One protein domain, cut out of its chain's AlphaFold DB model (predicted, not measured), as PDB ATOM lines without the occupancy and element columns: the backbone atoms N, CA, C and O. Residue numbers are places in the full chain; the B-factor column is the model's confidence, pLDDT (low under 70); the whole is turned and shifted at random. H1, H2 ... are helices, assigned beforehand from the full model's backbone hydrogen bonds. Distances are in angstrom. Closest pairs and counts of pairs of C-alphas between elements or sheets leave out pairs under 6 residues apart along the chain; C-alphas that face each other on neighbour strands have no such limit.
ATOM      1  N   PHE A  72    -166.947  23.443  83.325       82.50
ATOM      2  CA  PHE A  72    -166.653  23.094  84.723       82.50
ATOM      3  C   PHE A  72    -167.401  21.852  85.240       82.50
ATOM      4  O   PHE A  72    -167.389  21.568  86.442       82.50
ATOM      5  N   SER A  73    -168.040  21.072  84.360       70.50
ATOM      6  CA  SER A  73    -168.896  19.936  84.745       70.50
ATOM      7  C   SER A  73    -168.205  18.902  85.664       70.50
ATOM      8  O   SER A  73    -168.847  18.322  86.544       70.50
ATOM      9  N   TYR A  74    -166.879  18.736  85.555       65.94
ATOM     10  CA  TYR A  74    -166.092  17.758  86.324       65.94
ATOM     11  C   TYR A  74    -165.312  18.344  87.522       65.94
ATOM     12  O   TYR A  74    -164.508  17.633  88.133       65.94
ATOM     13  N   PHE A  75    -165.543  19.605  87.917       64.94
ATOM     14  CA  PHE A  75    -164.767  20.281  88.976       64.94
ATOM     15  C   PHE A  75    -164.775  19.548  90.333       64.94
ATOM     16  O   PHE A  75    -163.769  19.521  91.044       64.94
ATOM     17  N   ASN A  76    -165.866  18.849  90.669       60.50
ATOM     18  CA  ASN A  76    -165.994  18.091  91.923       60.50
ATOM     19  C   ASN A  76    -164.881  17.046  92.136       60.50
ATOM     20  O   ASN A  76    -164.559  16.699  93.273       60.50
ATOM     21  N   CYS A  77    -164.258  16.552  91.063       56.88
ATOM     22  CA  CYS A  77    -163.178  15.574  91.158       56.88
ATOM     23  C   CYS A  77    -161.860  16.173  91.690       56.88
ATOM     24  O   CYS A  77    -161.032  15.424  92.219       56.88
ATOM     25  N   ILE A  78    -161.668  17.496  91.605       59.59
ATOM     26  CA  ILE A  78    -160.429  18.182  92.010       59.59
ATOM     27  C   ILE A  78    -160.297  18.242  93.536       59.59
ATOM     28  O   ILE A  78    -159.208  18.051  94.063       59.59
ATOM     29  N   ASN A  79    -161.399  18.360  94.280       56.12
ATOM     30  CA  ASN A  79    -161.367  18.415  95.749       56.12
ATOM     31  C   ASN A  79    -160.843  17.100  96.392       56.12
ATOM     32  O   ASN A  79    -160.467  17.044  97.563       56.12
ATOM     33  N   SER A  80    -160.796  16.004  95.624       58.50
ATOM     34  CA  SER A  80    -160.146  14.753  96.041       58.50
ATOM     35  C   SER A  80    -158.619  14.750  95.845       58.50
ATOM     36  O   SER A  80    -157.939  13.940  96.470       58.50
ATOM     37  N   LEU A  81    -158.068  15.649  95.016       56.44
ATOM     38  CA  LEU A  81    -156.623  15.804  94.798       56.44
ATOM     39  C   LEU A  81    -155.929  16.454  95.994       56.44
ATOM     40  O   LEU A  81    -154.868  15.995  96.406       56.44
ATOM     41  N   CYS A  82    -156.538  17.492  96.567       55.84
ATOM     42  CA  CYS A  82    -155.892  18.315  97.591       55.84
ATOM     43  C   CYS A  82    -155.827  17.645  98.973       55.84
ATOM     44  O   CYS A  82    -155.104  18.118  99.842       55.84
ATOM     45  N   ARG A  83    -156.568  16.551  99.200       55.22
ATOM     46  CA  ARG A  83    -156.787  16.013 100.555       55.22
ATOM     47  C   ARG A  83    -155.968  14.781 100.941       55.22
ATOM     48  O   ARG A  83    -155.929  14.468 102.125       55.22
ATOM     49  N   ARG A  84    -155.298  14.072 100.017       55.09
ATOM     50  CA  ARG A  84    -154.477  12.893 100.382       55.09
ATOM     51  C   ARG A  84    -153.243  12.695  99.496       55.09
ATOM     52  O   ARG A  84    -153.348  12.214  98.368       55.09
ATOM     53  N   ARG A  85    -152.049  12.908 100.063       55.69
ATOM     54  CA  ARG A  85    -150.820  12.235  99.607       55.69
ATOM     55  C   ARG A  85    -150.943  10.758  99.997       55.69
ATOM     56  O   ARG A  85    -150.741  10.407 101.155       55.69
ATOM     57  N   SER A  86    -151.370   9.896  99.073       56.25
ATOM     58  CA  SER A  86    -151.372   8.447  99.334       56.25
ATOM     59  C   SER A  86    -149.943   7.995  99.623       56.25
ATOM     60  O   SER A  86    -149.075   8.214  98.782       56.25
ATOM     61  N   ARG A  87    -149.721   7.372 100.786       56.75
ATOM     62  CA  ARG A  87    -148.429   6.793 101.195       56.75
ATOM     63  C   ARG A  87    -148.084   5.501 100.434       56.75
ATOM     64  O   ARG A  87    -146.940   5.078 100.453       56.75
ATOM     65  N   MET A  88    -149.064   4.899  99.755       56.31
ATOM     66  CA  MET A  88    -148.885   3.709  98.913       56.31
ATOM     67  C   MET A  88    -148.330   4.080  97.527       56.31
ATOM     68  O   MET A  88    -148.802   5.077  96.956       56.31
ATOM     69  N   PRO A  89    -147.421   3.269  96.944       59.25
ATOM     70  CA  PRO A  89    -146.958   3.467  95.578       59.25
ATOM     71  C   PRO A  89    -148.164   3.431  94.626       59.25
ATOM     72  O   PRO A  89    -148.987   2.514  94.693       59.25
ATOM     73  N   PRO A  90    -148.348   4.456  93.782       64.81
ATOM     74  CA  PRO A  90    -149.519   4.529  92.929       64.81
ATOM     75  C   PRO A  90    -149.466   3.412  91.883       64.81
ATOM     76  O   PRO A  90    -148.514   3.317  91.115       64.81
ATOM     77  N   THR A  91    -150.532   2.618  91.776       77.75
ATOM     78  CA  THR A  91    -150.762   1.799  90.580       77.75
ATOM     79  C   THR A  91    -150.775   2.707  89.344       77.75
ATOM     80  O   THR A  91    -151.199   3.866  89.426       77.75
ATOM     81  N   ILE A  92    -150.401   2.184  88.174       77.38
ATOM     82  CA  ILE A  92    -150.399   2.921  86.893       77.38
ATOM     83  C   ILE A  92    -151.728   3.671  86.657       77.38
ATOM     84  O   ILE A  92    -151.737   4.826  86.229       77.38
ATOM     85  N   ASN A  93    -152.862   3.063  87.023       74.94
ATOM     86  CA  ASN A  93    -154.193   3.672  86.903       74.94
ATOM     87  C   ASN A  93    -154.405   4.880  87.835       74.94
ATOM     88  O   ASN A  93    -155.052   5.859  87.451       74.94
ATOM     89  N   VAL A  94    -153.837   4.843  89.043       76.12
ATOM     90  CA  VAL A  94    -153.891   5.948  90.011       76.12
ATOM     91  C   VAL A  94    -153.032   7.111  89.520       76.12
ATOM     92  O   VAL A  94    -153.496   8.251  89.529       76.12
ATOM     93  N   ALA A  95    -151.821   6.831  89.033       74.88
ATOM     94  CA  ALA A  95    -150.948   7.840  88.434       74.88
ATOM     95  C   ALA A  95    -151.615   8.508  87.219       74.88
ATOM     96  O   ALA A  95    -151.724   9.731  87.172       74.88
ATOM     97  N   ARG A  96    -152.184   7.715  86.297       74.50
ATOM     98  CA  ARG A  96    -152.933   8.216  85.131       74.50
ATOM     99  C   ARG A  96    -154.110   9.108  85.530       74.50
ATOM    100  O   ARG A  96    -154.305  10.174  84.955       74.50
ATOM    101  N   THR A  97    -154.879   8.700  86.538       76.19
ATOM    102  CA  THR A  97    -156.008   9.493  87.043       76.19
ATOM    103  C   THR A  97    -155.542  10.818  87.648       76.19
ATOM    104  O   THR A  97    -156.171  11.848  87.420       76.19
ATOM    105  N   ARG A  98    -154.430  10.820  88.394       76.12
ATOM    106  CA  ARG A  98    -153.847  12.047  88.962       76.12
ATOM    107  C   ARG A  98    -153.372  13.005  87.877       76.12
ATOM    108  O   ARG A  98    -153.732  14.174  87.933       76.12
ATOM    109  N   ILE A  99    -152.651  12.497  86.878       78.31
ATOM    110  CA  ILE A  99    -152.187  13.284  85.727       78.31
ATOM    111  C   ILE A  99    -153.384  13.926  85.016       78.31
ATOM    112  O   ILE A  99    -153.415  15.138  84.849       78.31
ATOM    113  N   ASN A 100    -154.429  13.152  84.711       78.25
ATOM    114  CA  ASN A 100    -155.638  13.684  84.072       78.25
ATOM    115  C   ASN A 100    -156.327  14.776  84.873       78.25
ATOM    116  O   ASN A 100    -156.840  15.733  84.303       78.25
ATOM    117  N   ARG A 101    -156.367  14.631  86.197       78.00
ATOM    118  CA  ARG A 101    -156.980  15.630  87.068       78.00
ATOM    119  C   ARG A 101    -156.138  16.903  87.162       78.00
ATOM    120  O   ARG A 101    -156.722  17.974  87.242       78.00
ATOM    121  N   ILE A 102    -154.808  16.797  87.121       78.81
ATOM    122  CA  ILE A 102    -153.903  17.955  87.045       78.81
ATOM    123  C   ILE A 102    -154.066  18.673  85.700       78.81
ATOM    124  O   ILE A 102    -154.252  19.884  85.686       78.81
ATOM    125  N   ILE A 103    -154.090  17.932  84.586       79.62
ATOM    126  CA  ILE A 103    -154.355  18.489  83.248       79.62
ATOM    127  C   ILE A 103    -155.719  19.186  83.221       79.62
ATOM    128  O   ILE A 103    -155.843  20.296  82.711       79.62
ATOM    129  N   TYR A 104    -156.744  18.557  83.800       80.25
ATOM    130  CA  TYR A 104    -158.069  19.158  83.903       80.25
ATOM    131  C   TYR A 104    -158.056  20.428  84.758       80.25
ATOM    132  O   TYR A 104    -158.627  21.427  84.345       80.25
ATOM    133  N   LEU A 105    -157.377  20.427  85.909       81.88
ATOM    134  CA  LEU A 105    -157.234  21.618  86.748       81.88
ATOM    135  C   LEU A 105    -156.553  22.760  85.986       81.88
ATOM    136  O   LEU A 105    -157.080  23.866  85.978       81.88
ATOM    137  N   HIS A 106    -155.445  22.491  85.294       82.44
ATOM    138  CA  HIS A 106    -154.782  23.490  84.456       82.44
ATOM    139  C   HIS A 106    -155.726  24.042  83.373       82.44
ATOM    140  O   HIS A 106    -155.842  25.256  83.215       82.44
ATOM    141  N   HIS A 107    -156.474  23.166  82.693       82.06
ATOM    142  CA  HIS A 107    -157.476  23.586  81.716       82.06
ATOM    143  C   HIS A 107    -158.563  24.479  82.335       82.06
ATOM    144  O   HIS A 107    -158.915  25.498  81.750       82.06
ATOM    145  N   MET A 108    -159.069  24.127  83.519       83.94
ATOM    146  CA  MET A 108    -160.080  24.911  84.237       83.94
ATOM    147  C   MET A 108    -159.565  26.287  84.645       83.94
ATOM    148  O   MET A 108    -160.297  27.259  84.494       83.94
ATOM    149  N   LEU A 109    -158.315  26.387  85.108       85.56
ATOM    150  CA  LEU A 109    -157.704  27.671  85.459       85.56
ATOM    151  C   LEU A 109    -157.661  28.620  84.252       85.56
ATOM    152  O   LEU A 109    -157.963  29.797  84.398       85.56
ATOM    153  N   GLY A 110    -157.394  28.107  83.047       84.94
ATOM    154  CA  GLY A 110    -157.461  28.899  81.810       84.94
ATOM    155  C   GLY A 110    -158.878  29.299  81.370       84.94
ATOM    156  O   GLY A 110    -159.030  30.095  80.447       84.94
ATOM    157  N   ARG A 111    -159.931  28.751  81.991       87.25
ATOM    158  CA  ARG A 111    -161.340  29.100  81.724       87.25
ATOM    159  C   ARG A 111    -161.919  30.085  82.739       87.25
ATOM    160  O   ARG A 111    -163.066  30.495  82.576       87.25
ATOM    161  N   LEU A 112    -161.151  30.482  83.752       87.94
ATOM    162  CA  LEU A 112    -161.602  31.459  84.743       87.94
ATOM    163  C   LEU A 112    -161.679  32.874  84.157       87.94
ATOM    164  O   LEU A 112    -162.649  33.570  84.445       87.94
ATOM    165  N   ASP A 113    -160.758  33.261  83.265       88.00
ATOM    166  CA  ASP A 113    -160.784  34.604  82.659       88.00
ATOM    167  C   ASP A 113    -162.047  34.827  81.799       88.00
ATOM    168  O   ASP A 113    -162.762  35.803  82.035       88.00
ATOM    169  N   PRO A 114    -162.421  33.916  80.870       90.06
ATOM    170  CA  PRO A 114    -163.684  34.033  80.135       90.06
ATOM    171  C   PRO A 114    -164.924  34.021  81.038       90.06
ATOM    172  O   PRO A 114    -165.929  34.656  80.719       90.06
ATOM    173  N   LEU A 115    -164.874  33.304  82.166       90.31
ATOM    174  CA  LEU A 115    -165.964  33.278  83.139       90.31
ATOM    175  C   LEU A 115    -166.093  34.623  83.873       90.31
ATOM    176  O   LEU A 115    -167.208  35.120  84.022       90.31
ATOM    177  N   SER A 116    -164.973  35.229  84.282       90.38
ATOM    178  CA  SER A 116    -164.939  36.570  84.886       90.38
ATOM    179  C   SER A 116    -165.481  37.622  83.908       90.38
ATOM    180  O   SER A 116    -166.349  38.424  84.262       90.38
ATOM    181  N   GLN A 117    -165.088  37.541  82.632       90.38
ATOM    182  CA  GLN A 117    -165.597  38.415  81.567       90.38
ATOM    183  C   GLN A 117    -167.102  38.241  81.324       90.38
ATOM    184  O   GLN A 117    -167.814  39.226  81.144       90.38
ATOM    185  N   ALA A 118    -167.618  37.010  81.363       90.88
ATOM    186  CA  ALA A 118    -169.049  36.754  81.211       90.88
ATOM    187  C   ALA A 118    -169.887  37.327  82.372       90.88
ATOM    188  O   ALA A 118    -171.062  37.627  82.180       90.88
ATOM    189  N   LEU A 119    -169.292  37.515  83.557       90.75
ATOM    190  CA  LEU A 119    -169.916  38.177  84.710       90.75
ATOM    191  C   LEU A 119    -169.783  39.710  84.676       90.75
ATOM    192  O   LEU A 119    -170.464  40.391  85.439       90.75
ATOM    193  N   ALA A 120    -168.932  40.272  83.809       90.25
ATOM    194  CA  ALA A 120    -168.686  41.713  83.713       90.25
ATOM    195  C   ALA A 120    -169.941  42.602  83.561       90.25
ATOM    196  O   ALA A 120    -169.992  43.626  84.247       90.25
ATOM    197  N   PRO A 121    -170.943  42.256  82.723       91.62
ATOM    198  CA  PRO A 121    -172.108  43.114  82.499       91.62
ATOM    199  C   PRO A 121    -173.127  43.106  83.650       91.62
ATOM    200  O   PRO A 121    -174.021  43.951  83.661       91.62
ATOM    201  N   LEU A 122    -173.007  42.179  84.605       92.38
ATOM    202  CA  LEU A 122    -173.914  42.087  85.747       92.38
ATOM    203  C   LEU A 122    -173.540  43.117  86.820       92.38
ATOM    204  O   LEU A 122    -172.366  43.321  87.143       92.38
ATOM    205  N   ARG A 123    -174.558  43.768  87.375       91.94
ATOM    206  CA  ARG A 123    -174.468  44.878  88.327       91.94
ATOM    207  C   ARG A 123    -174.722  44.438  89.761       91.94
ATOM    208  O   ARG A 123    -174.233  45.105  90.672       91.94
ATOM    209  N   HIS A 124    -175.459  43.349  89.988       93.88
ATOM    210  CA  HIS A 124    -175.820  42.961  91.347       93.88
ATOM    211  C   HIS A 124    -174.572  42.634  92.212       93.88
ATOM    212  O   HIS A 124    -173.649  41.953  91.743       93.88
ATOM    213  N   PRO A 125    -174.524  43.063  93.497       92.81
ATOM    214  CA  PRO A 125    -173.342  42.926  94.358       92.81
ATOM    215  C   PRO A 125    -172.810  41.496  94.511       92.81
ATOM    216  O   PRO A 125    -171.600  41.295  94.615       92.81
ATOM    217  N   LEU A 126    -173.687  40.484  94.482       93.25
ATOM    218  CA  LEU A 126    -173.250  39.082  94.524       93.25
ATOM    219  C   LEU A 126    -172.372  38.703  93.325       93.25
ATOM    220  O   LEU A 126    -171.356  38.034  93.510       93.25
ATOM    221  N   PHE A 127    -172.707  39.151  92.113       93.75
ATOM    222  CA  PHE A 127    -171.886  38.864  90.934       93.75
ATOM    223  C   PHE A 127    -170.557  39.617  90.981       93.75
ATOM    224  O   PHE A 127    -169.525  39.055  90.613       93.75
ATOM    225  N   ALA A 128    -170.545  40.836  91.527       91.50
ATOM    226  CA  ALA A 128    -169.307  41.569  91.783       91.50
ATOM    227  C   ALA A 128    -168.396  40.834  92.785       91.50
ATOM    228  O   ALA A 128    -167.182  40.783  92.585       91.50
ATOM    229  N   ASN A 129    -168.966  40.214  93.823       93.25
ATOM    230  CA  ASN A 129    -168.213  39.385  94.766       93.25
ATOM    231  C   ASN A 129    -167.642  38.128  94.097       93.25
ATOM    232  O   ASN A 129    -166.481  37.796  94.330       93.25
ATOM    233  N   PHE A 130    -168.409  37.458  93.229       91.50
ATOM    234  CA  PHE A 130    -167.889  36.327  92.456       91.50
ATOM    235  C   PHE A 130    -166.758  36.741  91.513       91.50
ATOM    236  O   PHE A 130    -165.744  36.053  91.466       91.50
ATOM    237  N   ARG A 131    -166.879  37.883  90.828       90.81
ATOM    238  CA  ARG A 131    -165.806  38.425  89.983       90.81
ATOM    239  C   ARG A 131    -164.533  38.690  90.787       90.81
ATOM    240  O   ARG A 131    -163.479  38.190  90.426       90.81
ATOM    241  N   ARG A 132    -164.639  39.354  91.944       90.50
ATOM    242  CA  ARG A 132    -163.492  39.574  92.848       90.50
ATOM    243  C   ARG A 132    -162.822  38.273  93.290       90.50
ATOM    244  O   ARG A 132    -161.603  38.228  93.391       90.50
ATOM    245  N   ALA A 133    -163.606  37.230  93.561       90.50
ATOM    246  CA  ALA A 133    -163.065  35.923  93.922       90.50
ATOM    247  C   ALA A 133    -162.356  35.228  92.743       90.50
ATOM    248  O   ALA A 133    -161.414  34.471  92.965       90.50
ATOM    249  N   LEU A 134    -162.801  35.470  91.506       87.75
ATOM    250  CA  LEU A 134    -162.169  34.952  90.288       87.75
ATOM    251  C   LEU A 134    -160.917  35.742  89.884       87.75
ATOM    252  O   LEU A 134    -159.997  35.158  89.322       87.75
ATOM    253  N   ASP A 135    -160.860  37.031  90.210       86.69
ATOM    254  CA  ASP A 135    -159.727  37.918  89.916       86.69
ATOM    255  C   ASP A 135    -158.632  37.864  91.009       86.69
ATOM    256  O   ASP A 135    -157.713  38.685  91.043       86.69
ATOM    257  N   GLU A 136    -158.724  36.908  91.937       89.00
ATOM    258  CA  GLU A 136    -157.790  36.756  93.051       89.00
ATOM    259  C   GLU A 136    -156.380  36.374  92.537       89.00
ATOM    260  O   GLU A 136    -156.229  35.473  91.703       89.00
ATOM    261  N   PRO A 137    -155.308  37.051  93.003       83.31
ATOM    262  CA  PRO A 137    -153.976  36.945  92.406       83.31
ATOM    263  C   PRO A 137    -153.312  35.572  92.572       83.31
ATOM    264  O   PRO A 137    -152.328  35.290  91.879       83.31
ATOM    265  N   ALA A 138    -153.796  34.699  93.458       85.44
ATOM    266  CA  ALA A 138    -153.282  33.340  93.561       85.44
ATOM    267  C   ALA A 138    -153.716  32.469  92.374       85.44
ATOM    268  O   ALA A 138    -152.984  31.539  92.031       85.44
ATOM    269  N   LEU A 139    -154.829  32.774  91.694       83.25
ATOM    270  CA  LEU A 139    -155.302  32.000  90.541       83.25
ATOM    271  C   LEU A 139    -154.350  32.102  89.328       83.25
ATOM    272  O   LEU A 139    -153.917  31.048  88.841       83.25
ATOM    273  N   PRO A 140    -153.907  33.298  88.883       83.50
ATOM    274  CA  PRO A 140    -152.869  33.424  87.856       83.50
ATOM    275  C   PRO A 140    -151.526  32.815  88.270       83.50
ATOM    276  O   PRO A 140    -150.871  32.160  87.461       83.50
ATOM    277  N   ARG A 141    -151.119  32.970  89.539       85.19
ATOM    278  CA  ARG A 141    -149.877  32.363  90.058       85.19
ATOM    279  C   ARG A 141    -149.927  30.840  89.992       85.19
ATOM    280  O   ARG A 141    -148.960  30.202  89.579       85.19
ATOM    281  N   LEU A 142    -151.063  30.256  90.368       84.38
ATOM    282  CA  LEU A 142    -151.288  28.820  90.291       84.38
ATOM    283  C   LEU A 142    -151.257  28.340  88.838       84.38
ATOM    284  O   LEU A 142    -150.624  27.328  88.543       84.38
ATOM    285  N   ARG A 143    -151.887  29.084  87.921       83.19
ATOM    286  CA  ARG A 143    -151.833  28.793  86.486       83.19
ATOM    287  C   ARG A 143    -150.394  28.804  85.966       83.19
ATOM    288  O   ARG A 143    -149.994  27.821  85.349       83.19
ATOM    289  N   ALA A 144    -149.616  29.842  86.274       83.25
ATOM    290  CA  ALA A 144    -148.214  29.951  85.873       83.25
ATOM    291  C   ALA A 144    -147.367  28.784  86.411       83.25
ATOM    292  O   ALA A 144    -146.547  28.219  85.691       83.25
ATOM    293  N   HIS A 145    -147.613  28.350  87.652       80.88
ATOM    294  CA  HIS A 145    -146.933  27.184  88.218       80.88
ATOM    295  C   HIS A 145    -147.253  25.891  87.450       80.88
ATOM    296  O   HIS A 145    -146.367  25.069  87.219       80.88
ATOM    297  N   PHE A 146    -148.501  25.714  87.005       77.06
ATOM    298  CA  PHE A 146    -148.867  24.583  86.152       77.06
ATOM    299  C   PHE A 146    -148.290  24.686  84.739       77.06
ATOM    300  O   PHE A 146    -147.979  23.647  84.172       77.06
ATOM    301  N   GLU A 147    -148.114  25.887  84.184       74.75
ATOM    302  CA  GLU A 147    -147.516  26.090  82.853       74.75
ATOM    303  C   GLU A 147    -146.036  25.696  82.819       74.75
ATOM    304  O   GLU A 147    -145.610  25.030  81.881       74.75
ATOM    305  N   VAL A 148    -145.273  25.991  83.877       70.00
ATOM    306  CA  VAL A 148    -143.869  25.548  84.011       70.00
ATOM    307  C   VAL A 148    -143.755  24.021  84.091       70.00
ATOM    308  O   VAL A 148    -142.792  23.429  83.611       70.00
ATOM    309  N   LEU A 149    -144.754  23.367  84.688       64.62
ATOM    310  CA  LEU A 149    -144.829  21.909  84.799       64.62
ATOM    311  C   LEU A 149    -145.484  21.254  83.572       64.62
ATOM    312  O   LEU A 149    -145.504  20.022  83.468       64.62
ATOM    313  N   ALA A 150    -146.050  22.048  82.658       59.72
ATOM    314  CA  ALA A 150    -146.809  21.545  81.532       59.72
ATOM    315  C   ALA A 150    -145.911  21.242  80.330       59.72
ATOM    316  O   ALA A 150    -145.413  22.133  79.653       59.72
ATOM    317  N   ASN A 151    -145.759  19.956  80.012       60.56
ATOM    318  CA  ASN A 151    -145.212  19.527  78.729       60.56
ATOM    319  C   ASN A 151    -146.145  20.051  77.603       60.56
ATOM    320  O   ASN A 151    -147.354  19.811  77.704       60.56
ATOM    321  N   PRO A 152    -145.653  20.737  76.549       54.12
ATOM    322  CA  PRO A 152    -146.477  21.375  75.503       54.12
ATOM    323  C   PRO A 152    -147.468  20.443  74.776       54.12
ATOM    324  O   PRO A 152    -148.420  20.910  74.149       54.12
ATOM    325  N   ASP A 153    -147.299  19.124  74.902       52.09
ATOM    326  CA  ASP A 153    -148.206  18.107  74.363       52.09
ATOM    327  C   ASP A 153    -149.438  17.806  75.246       52.09
ATOM    328  O   ASP A 153    -150.319  17.036  74.848       52.09
ATOM    329  N   MET A 154    -149.547  18.390  76.446       55.53
ATOM    330  CA  MET A 154    -150.657  18.134  77.373       55.53
ATOM    331  C   MET A 154    -151.941  18.867  76.963       55.53
ATOM    332  O   MET A 154    -152.299  19.910  77.502       55.53
ATOM    333  N   ARG A 155    -152.686  18.289  76.014       54.25
ATOM    334  CA  ARG A 155    -154.018  18.772  75.616       54.25
ATOM    335  C   ARG A 155    -155.122  18.036  76.372       54.25
ATOM    336  O   ARG A 155    -155.224  16.812  76.303       54.25
ATOM    337  N   TYR A 156    -155.994  18.782  77.052       54.69
ATOM    338  CA  TYR A 156    -157.251  18.235  77.562       54.69
ATOM    339  C   TYR A 156    -158.183  17.908  76.386       54.69
ATOM    340  O   TYR A 156    -158.549  18.789  75.612       54.69
ATOM    341  N   SER A 157    -158.581  16.643  76.252       49.00
ATOM    342  CA  SER A 157    -159.619  16.205  75.317       49.00
ATOM    343  C   SER A 157    -160.834  15.715  76.100       49.00
ATOM    344  O   SER A 157    -160.702  14.795  76.910       49.00
ATOM    345  N   ARG A 158    -162.022  16.279  75.848       36.00
ATOM    346  CA  ARG A 158    -163.290  15.733  76.360       36.00
ATOM    347  C   ARG A 158    -163.464  14.303  75.831       36.00
ATOM    348  O   ARG A 158    -163.556  14.091  74.627       36.00
TER     349      ARG A 158
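This is residues 72 to 158 of the 196 residues of the protein "MUTSd domain-containing protein" of Macrostomum lignano (UniProt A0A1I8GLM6). Long helix H2, then H3, run along an elongated model; H4 folds back beside H3 at one end, and H1 and H5 pack steeply on H2's second half. The printed part has 87 residues with five named helices, H1 to H5 in chain order: all helix. It is loose, radius of gyration of the C-alphas 15.5 A, spanning 50 by 27 by 24 A.

Find C-alpha 75 at (-164.767, 20.281, 88.976), where H1, residues 75 to 80, begins. Next come H2, residues 92 to 109, 25.8 A long, H3, residues 112 to 119, and H4, residues 125 to 134; H5, residues 138 to 148, runs 15.5 A to C-alpha 148 at (-143.869, 25.548, 84.011).

Look at C-alphas 78 and 101, 6.5 A apart, the closest where H1 touches H2, with residues 101 to 105 of H2 alone, at a steep tilt of 50 degrees. H3 and H4 form a helical hairpin, closest at C-alphas 116 and 131, 5.5 A. H5 touches H2, with its residues 106 to 109 alone, closest at C-alphas 143 and 109, 6.1 A. Every O i to N i+4 pair is within hydrogen-bond range in H2, H3, H4 and H5; H1 has 0 of 2, but 2 of 3 O i to N i+3 pairs.

C-alphas 89 and 123 are farthest apart, 50.2 A. The printed part has no cut; H1 to H2 is a long link. pLDDT is under 70 at residues 74 to 90 and 149 to 158.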